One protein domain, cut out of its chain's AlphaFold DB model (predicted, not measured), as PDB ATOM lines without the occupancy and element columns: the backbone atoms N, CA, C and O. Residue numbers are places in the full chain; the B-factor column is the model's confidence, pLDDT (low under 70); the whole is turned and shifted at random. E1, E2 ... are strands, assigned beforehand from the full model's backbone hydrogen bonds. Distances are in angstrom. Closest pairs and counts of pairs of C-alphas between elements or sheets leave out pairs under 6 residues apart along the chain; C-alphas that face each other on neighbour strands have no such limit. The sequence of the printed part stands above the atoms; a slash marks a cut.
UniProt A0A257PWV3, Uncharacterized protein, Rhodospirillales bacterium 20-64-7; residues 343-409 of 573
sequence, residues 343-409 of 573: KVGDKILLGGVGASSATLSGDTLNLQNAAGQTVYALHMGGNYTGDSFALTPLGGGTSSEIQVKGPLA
ATOM      1  N   LYS A 343       5.905  30.275  74.646       93.56
ATOM      2  CA  LYS A 343       5.511  29.275  75.646       93.56
ATOM      3  C   LYS A 343       5.449  29.901  77.035       93.56
ATOM      4  O   LYS A 343       5.877  31.024  77.273       93.56
ATOM      5  N   VAL A 344       4.870  29.162  77.978       92.44
ATOM      6  CA  VAL A 344       4.770  29.589  79.377       92.44
ATOM      7  C   VAL A 344       6.154  29.871  79.953       92.44
ATOM      8  O   VAL A 344       7.004  28.993  79.943       92.44
ATOM      9  N   GLY A 345       6.311  31.062  80.529       91.44
ATOM     10  CA  GLY A 345       7.536  31.550  81.158       91.44
ATOM     11  C   GLY A 345       8.290  32.583  80.314       91.44
ATOM     12  O   GLY A 345       8.872  33.496  80.911       91.44
ATOM     13  N   ASP A 346       8.123  32.543  78.987       97.25
ATOM     14  CA  ASP A 346       8.710  33.486  78.030       97.25
ATOM     15  C   ASP A 346       8.277  34.934  78.257       97.25
ATOM     16  O   ASP A 346       7.177  35.225  78.758       97.25
ATOM     17  N   LYS A 347       9.139  35.851  77.811       98.38
ATOM     18  CA  LYS A 347       8.949  37.296  77.923       98.38
ATOM     19  C   LYS A 347       9.056  38.012  76.584       98.38
ATOM     20  O   LYS A 347       9.946  37.747  75.785       98.38
ATOM     21  N   ILE A 348       8.190  39.000  76.384       98.62
ATOM     22  CA  ILE A 348       8.224  39.911  75.236       98.62
ATOM     23  C   ILE A 348       8.313  41.340  75.768       98.62
ATOM     24  O   ILE A 348       7.398  41.807  76.448       98.62
ATOM     25  N   LEU A 349       9.403  42.041  75.467       98.31
ATOM     26  CA  LEU A 349       9.627  43.429  75.865       98.31
ATOM     27  C   LEU A 349       9.399  44.342  74.666       98.31
ATOM     28  O   LEU A 349       9.977  44.145  73.601       98.31
ATOM     29  N   LEU A 350       8.570  45.364  74.853       97.94
ATOM     30  CA  LEU A 350       8.219  46.334  73.822       97.94
ATOM     31  C   LEU A 350       8.735  47.719  74.202       97.94
ATOM     32  O   LEU A 350       8.214  48.350  75.132       97.94
ATOM     33  N   GLY A 351       9.719  48.209  73.451       95.12
ATOM     34  CA  GLY A 351      10.237  49.566  73.578       95.12
ATOM     35  C   GLY A 351       9.205  50.606  73.142       95.12
ATOM     36  O   GLY A 351       8.654  50.540  72.046       95.12
ATOM     37  N   GLY A 352       8.906  51.583  73.999       94.75
ATOM     38  CA  GLY A 352       8.052  52.724  73.632       94.75
ATOM     39  C   GLY A 352       6.546  52.437  73.537       94.75
ATOM     40  O   GLY A 352       5.787  53.322  73.135       94.75
ATOM     41  N   VAL A 353       6.088  51.237  73.916       96.38
ATOM     42  CA  VAL A 353       4.659  50.890  73.997       96.38
ATOM     43  C   VAL A 353       4.212  50.862  75.455       96.38
ATOM     44  O   VAL A 353       4.539  49.945  76.206       96.38
ATOM     45  N   GLY A 354       3.417  51.857  75.850       94.81
ATOM     46  CA  GLY A 354       2.781  51.919  77.163       94.81
ATOM     47  C   GLY A 354       1.393  51.285  77.171       94.81
ATOM     48  O   GLY A 354       0.459  51.842  76.595       94.81
ATOM     49  N   ALA A 355       1.237  50.153  77.855       96.38
ATOM     50  CA  ALA A 355      -0.042  49.469  78.030       96.38
ATOM     51  C   ALA A 355      -0.283  49.105  79.505       96.38
ATOM     52  O   ALA A 355       0.628  49.118  80.328       96.38
ATOM     53  N   SER A 356      -1.535  48.814  79.849       94.81
ATOM     54  CA  SER A 356      -1.954  48.391  81.193       94.81
ATOM     55  C   SER A 356      -2.574  46.996  81.219       94.81
ATOM     56  O   SER A 356      -2.815  46.461  82.295       94.81
ATOM     57  N   SER A 357      -2.866  46.411  80.056       95.50
ATOM     58  CA  SER A 357      -3.363  45.039  79.940       95.50
ATOM     59  C   SER A 357      -3.013  44.441  78.579       95.50
ATOM     60  O   SER A 357      -2.811  45.175  77.610       95.50
ATOM     61  N   ALA A 358      -2.953  43.112  78.519       97.12
ATOM     62  CA  ALA A 358      -2.792  42.337  77.298       97.12
ATOM     63  C   ALA A 358      -3.912  41.290  77.225       97.12
ATOM     64  O   ALA A 358      -4.213  40.621  78.213       97.12
ATOM     65  N   THR A 359      -4.580  41.166  76.080       95.88
ATOM     66  CA  THR A 359      -5.685  40.215  75.898       95.88
ATOM     67  C   THR A 359      -5.620  39.581  74.521       95.88
ATOM     68  O   THR A 359      -5.596  40.276  73.505       95.88
ATOM     69  N   LEU A 360      -5.603  38.251  74.492       96.69
ATOM     70  CA  LEU A 360      -5.583  37.478  73.260       96.69
ATOM     71  C   LEU A 360      -7.001  37.361  72.681       96.69
ATOM     72  O   LEU A 360      -7.941  37.008  73.391       96.69
ATOM     73  N   SER A 361      -7.154  37.658  71.391       96.25
ATOM     74  CA  SER A 361      -8.398  37.485  70.635       96.25
ATOM     75  C   SER A 361      -8.093  36.810  69.302       96.25
ATOM     76  O   SER A 361      -7.631  37.468  68.369       96.25
ATOM     77  N   GLY A 362      -8.359  35.505  69.207       95.12
ATOM     78  CA  GLY A 362      -7.826  34.693  68.110       95.12
ATOM     79  C   GLY A 362      -6.298  34.679  68.183       95.12
ATOM     80  O   GLY A 362      -5.751  34.527  69.271       95.12
ATOM     81  N   ASP A 363      -5.637  34.957  67.064       96.62
ATOM     82  CA  ASP A 363      -4.168  34.964  66.959       96.62
ATOM     83  C   ASP A 363      -3.565  36.360  67.210       96.62
ATOM     84  O   ASP A 363      -2.421  36.642  66.868       96.62
ATOM     85  N   THR A 364      -4.346  37.299  67.754       98.06
ATOM     86  CA  THR A 364      -3.906  38.682  67.992       98.06
ATOM     87  C   THR A 364      -3.902  39.010  69.478       98.06
ATOM     88  O   THR A 364      -4.958  39.061  70.116       98.06
ATOM     89  N   LEU A 365      -2.719  39.278  70.029       98.38
ATOM     90  CA  LEU A 365      -2.560  39.793  71.383       98.38
ATOM     91  C   LEU A 365      -2.713  41.312  71.360       98.38
ATOM     92  O   LEU A 365      -1.828  42.029  70.897       98.38
ATOM     93  N   ASN A 366      -3.846  41.800  71.854       98.19
ATOM     94  CA  ASN A 366      -4.146  43.224  71.929       98.19
ATOM     95  C   ASN A 366      -3.597  43.803  73.229       98.19
ATOM     96  O   ASN A 366      -3.997  43.376  74.314       98.19
ATOM     97  N   LEU A 367      -2.734  44.807  73.123       97.94
ATOM     98  CA  LEU A 367      -2.272  45.596  74.254       97.94
ATOM     99  C   LEU A 367      -3.155  46.829  74.392       97.94
ATOM    100  O   LEU A 367      -3.304  47.591  73.436       97.94
ATOM    101  N   GLN A 368      -3.723  47.041  75.576       97.44
ATOM    102  CA  GLN A 368      -4.673  48.123  75.825       97.44
ATOM    103  C   GLN A 368      -4.187  49.067  76.922       97.44
ATOM    104  O   GLN A 368      -3.550  48.641  77.888       97.44
ATOM    105  N   ASN A 369      -4.514  50.351  76.785       94.81
ATOM    106  CA  ASN A 369      -4.308  51.349  77.834       94.81
ATOM    107  C   ASN A 369      -5.365  51.235  78.951       94.81
ATOM    108  O   ASN A 369      -6.302  50.440  78.872       94.81
ATOM    109  N   ALA A 370      -5.252  52.081  79.981       91.81
ATOM    110  CA  ALA A 370      -6.158  52.057  81.135       91.81
ATOM    111  C   ALA A 370      -7.625  52.378  80.786       91.81
ATOM    112  O   ALA A 370      -8.520  52.099  81.579       91.81
ATOM    113  N   ALA A 371      -7.881  52.956  79.607       94.19
ATOM    114  CA  ALA A 371      -9.219  53.226  79.088       94.19
ATOM    115  C   ALA A 371      -9.779  52.074  78.226       94.19
ATOM    116  O   ALA A 371     -10.856  52.225  77.651       94.19
ATOM    117  N   GLY A 372      -9.062  50.949  78.104       93.44
ATOM    118  CA  GLY A 372      -9.463  49.787  77.300       93.44
ATOM    119  C   GLY A 372      -9.274  49.959  75.788       93.44
ATOM    120  O   GLY A 372      -9.841  49.203  75.005       93.44
ATOM    121  N   GLN A 373      -8.513  50.964  75.344       96.12
ATOM    122  CA  GLN A 373      -8.228  51.178  73.922       96.12
ATOM    123  C   GLN A 373      -6.963  50.423  73.522       96.12
ATOM    124  O   GLN A 373      -5.938  50.566  74.190       96.12
ATOM    125  N   THR A 374      -7.011  49.678  72.414       97.25
ATOM    126  CA  THR A 374      -5.827  49.028  71.840       97.25
ATOM    127  C   THR A 374      -4.797  50.074  71.415       97.25
ATOM    128  O   THR A 374      -5.074  50.915  70.562       97.25
ATOM    129  N   VAL A 375      -3.608  50.009  72.010       97.19
ATOM    130  CA  VAL A 375      -2.452  50.856  71.673       97.19
ATOM    131  C   VAL A 375      -1.464  50.137  70.767       97.19
ATOM    132  O   VAL A 375      -0.723  50.784  70.031       97.19
ATOM    133  N   TYR A 376      -1.449  48.805  70.816       98.00
ATOM    134  CA  TYR A 376      -0.569  47.976  70.009       98.00
ATOM    135  C   TYR A 376      -1.113  46.545  69.912       98.00
ATOM    136  O   TYR A 376      -1.933  46.136  70.738       98.00
ATOM    137  N   ALA A 377      -0.669  45.785  68.915       97.69
ATOM    138  CA  ALA A 377      -1.068  44.396  68.738       97.69
ATOM    139  C   ALA A 377       0.100  43.548  68.227       97.69
ATOM    140  O   ALA A 377       0.895  44.010  67.413       97.69
ATOM    141  N   LEU A 378       0.177  42.306  68.699       98.31
ATOM    142  CA  LEU A 378       1.150  41.306  68.259       98.31
ATOM    143  C   LEU A 378       0.426  40.117  67.625       98.31
ATOM    144  O   LEU A 378      -0.633  39.710  68.109       98.31
ATOM    145  N   HIS A 379       1.006  39.553  66.566       98.19
ATOM    146  CA  HIS A 379       0.543  38.292  65.992       98.19
ATOM    147  C   HIS A 379       1.163  37.125  66.763       98.19
ATOM    148  O   HIS A 379       2.388  36.986  66.811       98.19
ATOM    149  N   MET A 380       0.315  36.272  67.328       98.12
ATOM    150  CA  MET A 380       0.701  35.120  68.132       98.12
ATOM    151  C   MET A 380       0.355  33.823  67.390       98.12
ATOM    152  O   MET A 380      -0.813  33.577  67.116       98.12
ATOM    153  N   GLY A 381       1.354  33.004  67.054       94.75
ATOM    154  CA  GLY A 381       1.188  31.781  66.253       94.75
ATOM    155  C   GLY A 381       1.061  30.478  67.056       94.75
ATOM    156  O   GLY A 381       0.853  29.420  66.465       94.75
ATOM    157  N   GLY A 382       1.223  30.534  68.381       91.25
ATOM    158  CA  GLY A 382       1.157  29.371  69.271       91.25
ATOM    159  C   GLY A 382      -0.258  28.947  69.685       91.25
ATOM    160  O   GLY A 382      -1.255  29.600  69.382       91.25
ATOM    161  N   ASN A 383      -0.351  27.846  70.439       90.31
ATOM    162  CA  ASN A 383      -1.589  27.433  71.107       90.31
ATOM    163  C   ASN A 383      -1.594  27.930  72.557       90.31
ATOM    164  O   ASN A 383      -0.900  27.364  73.394       90.31
ATOM    165  N   TYR A 384      -2.433  28.926  72.838       93.06
ATOM    166  CA  TYR A 384      -2.542  29.580  74.149       93.06
ATOM    167  C   TYR A 384      -3.808  29.184  74.916       93.06
ATOM    168  O   TYR A 384      -4.332  29.952  75.726       93.06
ATOM    169  N   THR A 385      -4.385  28.017  74.621       90.12
ATOM    170  CA  THR A 385      -5.630  27.588  75.268       90.12
ATOM    171  C   THR A 385      -5.420  27.416  76.771       90.12
ATOM    172  O   THR A 385      -4.744  26.492  77.210       90.12
ATOM    173  N   GLY A 386      -6.067  28.276  77.559       86.94
ATOM    174  CA  GLY A 386      -5.967  28.276  79.016       86.94
ATOM    175  C   GLY A 386      -4.861  29.178  79.561       86.94
ATOM    176  O   GLY A 386      -4.924  29.518  80.737       86.94
ATOM    177  N   ASP A 387      -3.921  29.622  78.730       90.56
ATOM    178  CA  ASP A 387      -2.840  30.514  79.142       90.56
ATOM    179  C   ASP A 387      -3.332  31.949  79.370       90.56
ATOM    180  O   ASP A 387      -4.402  32.369  78.918       90.56
ATOM    181  N   SER A 388      -2.526  32.728  80.088       92.31
ATOM    182  CA  SER A 388      -2.763  34.152  80.318       92.31
ATOM    183  C   SER A 388      -1.512  34.981  80.037       92.31
ATOM    184  O   SER A 388      -0.391  34.483  80.078       92.31
ATOM    185  N   PHE A 389      -1.705  36.267  79.748       95.94
ATOM    186  CA  PHE A 389      -0.625  37.202  79.438       95.94
ATOM    187  C   PHE A 389      -0.546  38.251  80.543       95.94
ATOM    188  O   PHE A 389      -1.390  39.147  80.629       95.94
ATOM    189  N   ALA A 390       0.452  38.121  81.414       94.62
ATOM    190  CA  ALA A 390       0.710  39.104  82.454       94.62
ATOM    191  C   ALA A 390       1.466  40.286  81.846       94.62
ATOM    192  O   ALA A 390       2.486  40.085  81.192       94.62
ATOM    193  N   LEU A 391       0.977  41.506  82.064       96.94
ATOM    194  CA  LEU A 391       1.635  42.719  81.591       96.94
ATOM    195  C   LEU A 391       2.244  43.484  82.766       96.94
ATOM    196  O   LEU A 391       1.546  43.807  83.729       96.94
ATOM    197  N   THR A 392       3.523  43.823  82.644       96.25
ATOM    198  CA  THR A 392       4.257  44.662  83.591       96.25
ATOM    199  C   THR A 392       4.674  45.958  82.891       96.25
ATOM    200  O   THR A 392       5.490  45.919  81.967       96.25
ATOM    201  N   PRO A 393       4.146  47.124  83.302       91.69
ATOM    202  CA  PRO A 393       4.605  48.406  82.780       91.69
ATOM    203  C   PRO A 393       6.056  48.678  83.202       91.69
ATOM    204  O   PRO A 393       6.398  48.579  84.381       91.69
ATOM    205  N   LEU A 394       6.897  49.080  82.253       91.75
ATOM    206  CA  LEU A 394       8.298  49.445  82.464       91.75
ATOM    207  C   LEU A 394       8.517  50.944  82.218       91.75
ATOM    208  O   LEU A 394       7.724  51.608  81.545       91.75
ATOM    209  N   GLY A 395       9.591  51.505  82.784       86.88
ATOM    210  CA  GLY A 395      10.002  52.892  82.520       86.88
ATOM    211  C   GLY A 395       8.918  53.935  82.823       86.88
ATOM    212  O   GLY A 395       8.705  54.851  82.031       86.88
ATOM    213  N   GLY A 396       8.165  53.759  83.916       82.12
ATOM    214  CA  GLY A 396       7.032  54.630  84.256       82.12
ATOM    215  C   GLY A 396       5.800  54.457  83.358       82.12
ATOM    216  O   GLY A 396       4.970  55.359  83.297       82.12
ATOM    217  N   GLY A 397       5.683  53.325  82.654       82.94
ATOM    218  CA  GLY A 397       4.582  53.024  81.734       82.94
ATOM    219  C   GLY A 397       4.839  53.433  80.284       82.94
ATOM    220  O   GLY A 397       3.898  53.508  79.504       82.94
ATOM    221  N   THR A 398       6.091  53.713  79.917       89.44
ATOM    222  CA  THR A 398       6.487  54.040  78.533       89.44
ATOM    223  C   THR A 398       6.845  52.808  77.710       89.44
ATOM    224  O   THR A 398       6.874  52.885  76.489       89.44
ATOM    225  N   SER A 399       7.121  51.683  78.365       94.94
ATOM    226  CA  SER A 399       7.412  50.388  77.745       94.94
ATOM    227  C   SER A 399       6.623  49.299  78.467       94.94
ATOM    228  O   SER A 399       6.134  49.522  79.578       94.94
ATOM    229  N   SER A 400       6.493  48.126  77.854       96.38
ATOM    230  CA  SER A 400       5.730  47.012  78.427       96.38
ATOM    231  C   SER A 400       6.526  45.718  78.338       96.38
ATOM    232  O   SER A 400       7.084  45.417  77.288       96.38
ATOM    233  N   GLU A 401       6.540  44.947  79.421       97.94
ATOM    234  CA  GLU A 401       6.925  43.536  79.410       97.94
ATOM    235  C   GLU A 401       5.652  42.690  79.458       97.94
ATOM    236  O   GLU A 401       4.775  42.914  80.294       97.94
ATOM    237  N   ILE A 402       5.551  41.720  78.562       98.06
ATOM    238  CA  ILE A 402       4.526  40.685  78.578       98.06
ATOM    239  C   ILE A 402       5.197  39.390  79.002       98.06
ATOM    240  O   ILE A 402       6.206  39.012  78.418       98.06
ATOM    241  N   GLN A 403       4.608  38.687  79.962       97.19
ATOM    242  CA  GLN A 403       5.009  37.334  80.314       97.19
ATOM    243  C   GLN A 403       3.869  36.355  80.047       97.19
ATOM    244  O   GLN A 403       2.744  36.560  80.519       97.19
ATOM    245  N   VAL A 404       4.170  35.268  79.340       94.25
ATOM    246  CA  VAL A 404       3.216  34.172  79.151       94.25
ATOM    247  C   VAL A 404       3.143  33.368  80.442       94.25
ATOM    248  O   VAL A 404       4.150  32.916  80.993       94.25
ATOM    249  N   LYS A 405       1.935  33.205  80.964       91.00
ATOM    250  CA  LYS A 405       1.649  32.448  82.176       91.00
ATOM    251  C   LYS A 405       0.792  31.258  81.802       91.00
ATOM    252  O   LYS A 405      -0.172  31.406  81.055       91.00
ATOM    253  N   GLY A 406       1.128  30.107  82.373       84.75
ATOM    254  CA  GLY A 406       0.301  28.918  82.240       84.75
ATOM    255  C   GLY A 406      -1.098  29.150  82.805       84.75
ATOM    256  O   GLY A 406      -1.348  30.184  83.445       84.75
ATOM    257  N   PRO A 407      -2.007  28.188  82.606       75.38
ATOM    258  CA  PRO A 407      -3.346  28.289  83.137       75.38
ATOM    259  C   PRO A 407      -3.295  28.601  84.621       75.38
ATOM    260  O   PRO A 407      -2.663  27.891  85.410       75.38
ATOM    261  N   LEU A 408      -3.973  29.689  84.995       56.56
ATOM    262  CA  LEU A 408      -4.318  29.922  86.386       56.56
ATOM    263  C   LEU A 408      -5.007  28.643  86.834       56.56
ATOM    264  O   LEU A 408      -6.037  28.282  86.259       56.56
ATOM    265  N   ALA A 409      -4.414  27.931  87.794       44.44
ATOM    266  CA  ALA A 409      -5.048  26.773  88.390       44.44
ATOM    267  C   ALA A 409      -6.420  27.244  88.864       44.44
ATOM    268  O   ALA A 409      -6.527  27.973  89.852       44.44
TER     269      ALA A 409
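AT A GLANCE: This is residues 343 to 409 of the 573 residues of an uncharacterized protein of Rhodospirillales bacterium 20-64-7 (UniProt A0A257PWV3). Two small antiparallel sheets of three strands each lie face to face as a sandwich, E1, E6 and E5 in one and E2, E3 and E4 in the other, their strands crossed at 42 degrees. The sheets come near each other along the edge where E2 meets E5, while E1 and E4 at the other edges stay apart. The printed part has 67 residues with six named strands, E1 to E6 along the chain, and no named helix; the class is all strand. It is compact, with a radius of gyration of the C-alphas of 11.3 A, and rounded, spanning 29 by 20 by 20 A.

IN THESE COORDINATES: E1, residues 347 to 350, begins at C-alpha 347 (8.949, 37.296, 77.923). E2 is residues 357 to 361, E3 residues 364 to 368 and E4 residues 374 to 380, 15.8 A long. E5, residues 388 to 394, measures 19.0 A; E6, residues 399 to 405, measures 19.4 A and ends at C-alpha 405 (1.649, 32.448, 82.176).

HOW THE PARTS SIT: E6 is the inner strand between E1 and E5: N 348 and O 402 are 2.8 A apart, and in the hairpin E5 and E6, N 392 and O 401 are 2.8 A apart, both within hydrogen-bond range. E2, E3 and E4 form a meander, each strand the antiparallel neighbour of the one before; N 359 and O 366 are 2.9 A apart, N 367 and O 376 2.8 A. This sheet is strongly twisted, but only just, with C-alphas up to 4.5 A off its best plane. The closest C-alphas of E2 and E5, Ser 357 and Leu 391, are 5.8 A apart.

THE WHOLE: The C-alphas farthest apart, of Gly 352 and Ala 409, are 32.6 A apart. The printed part has no cut and no long link; the short links E1 to E2 and E4 to E5 change sheets. Residues 408 to 409 have pLDDT under 70.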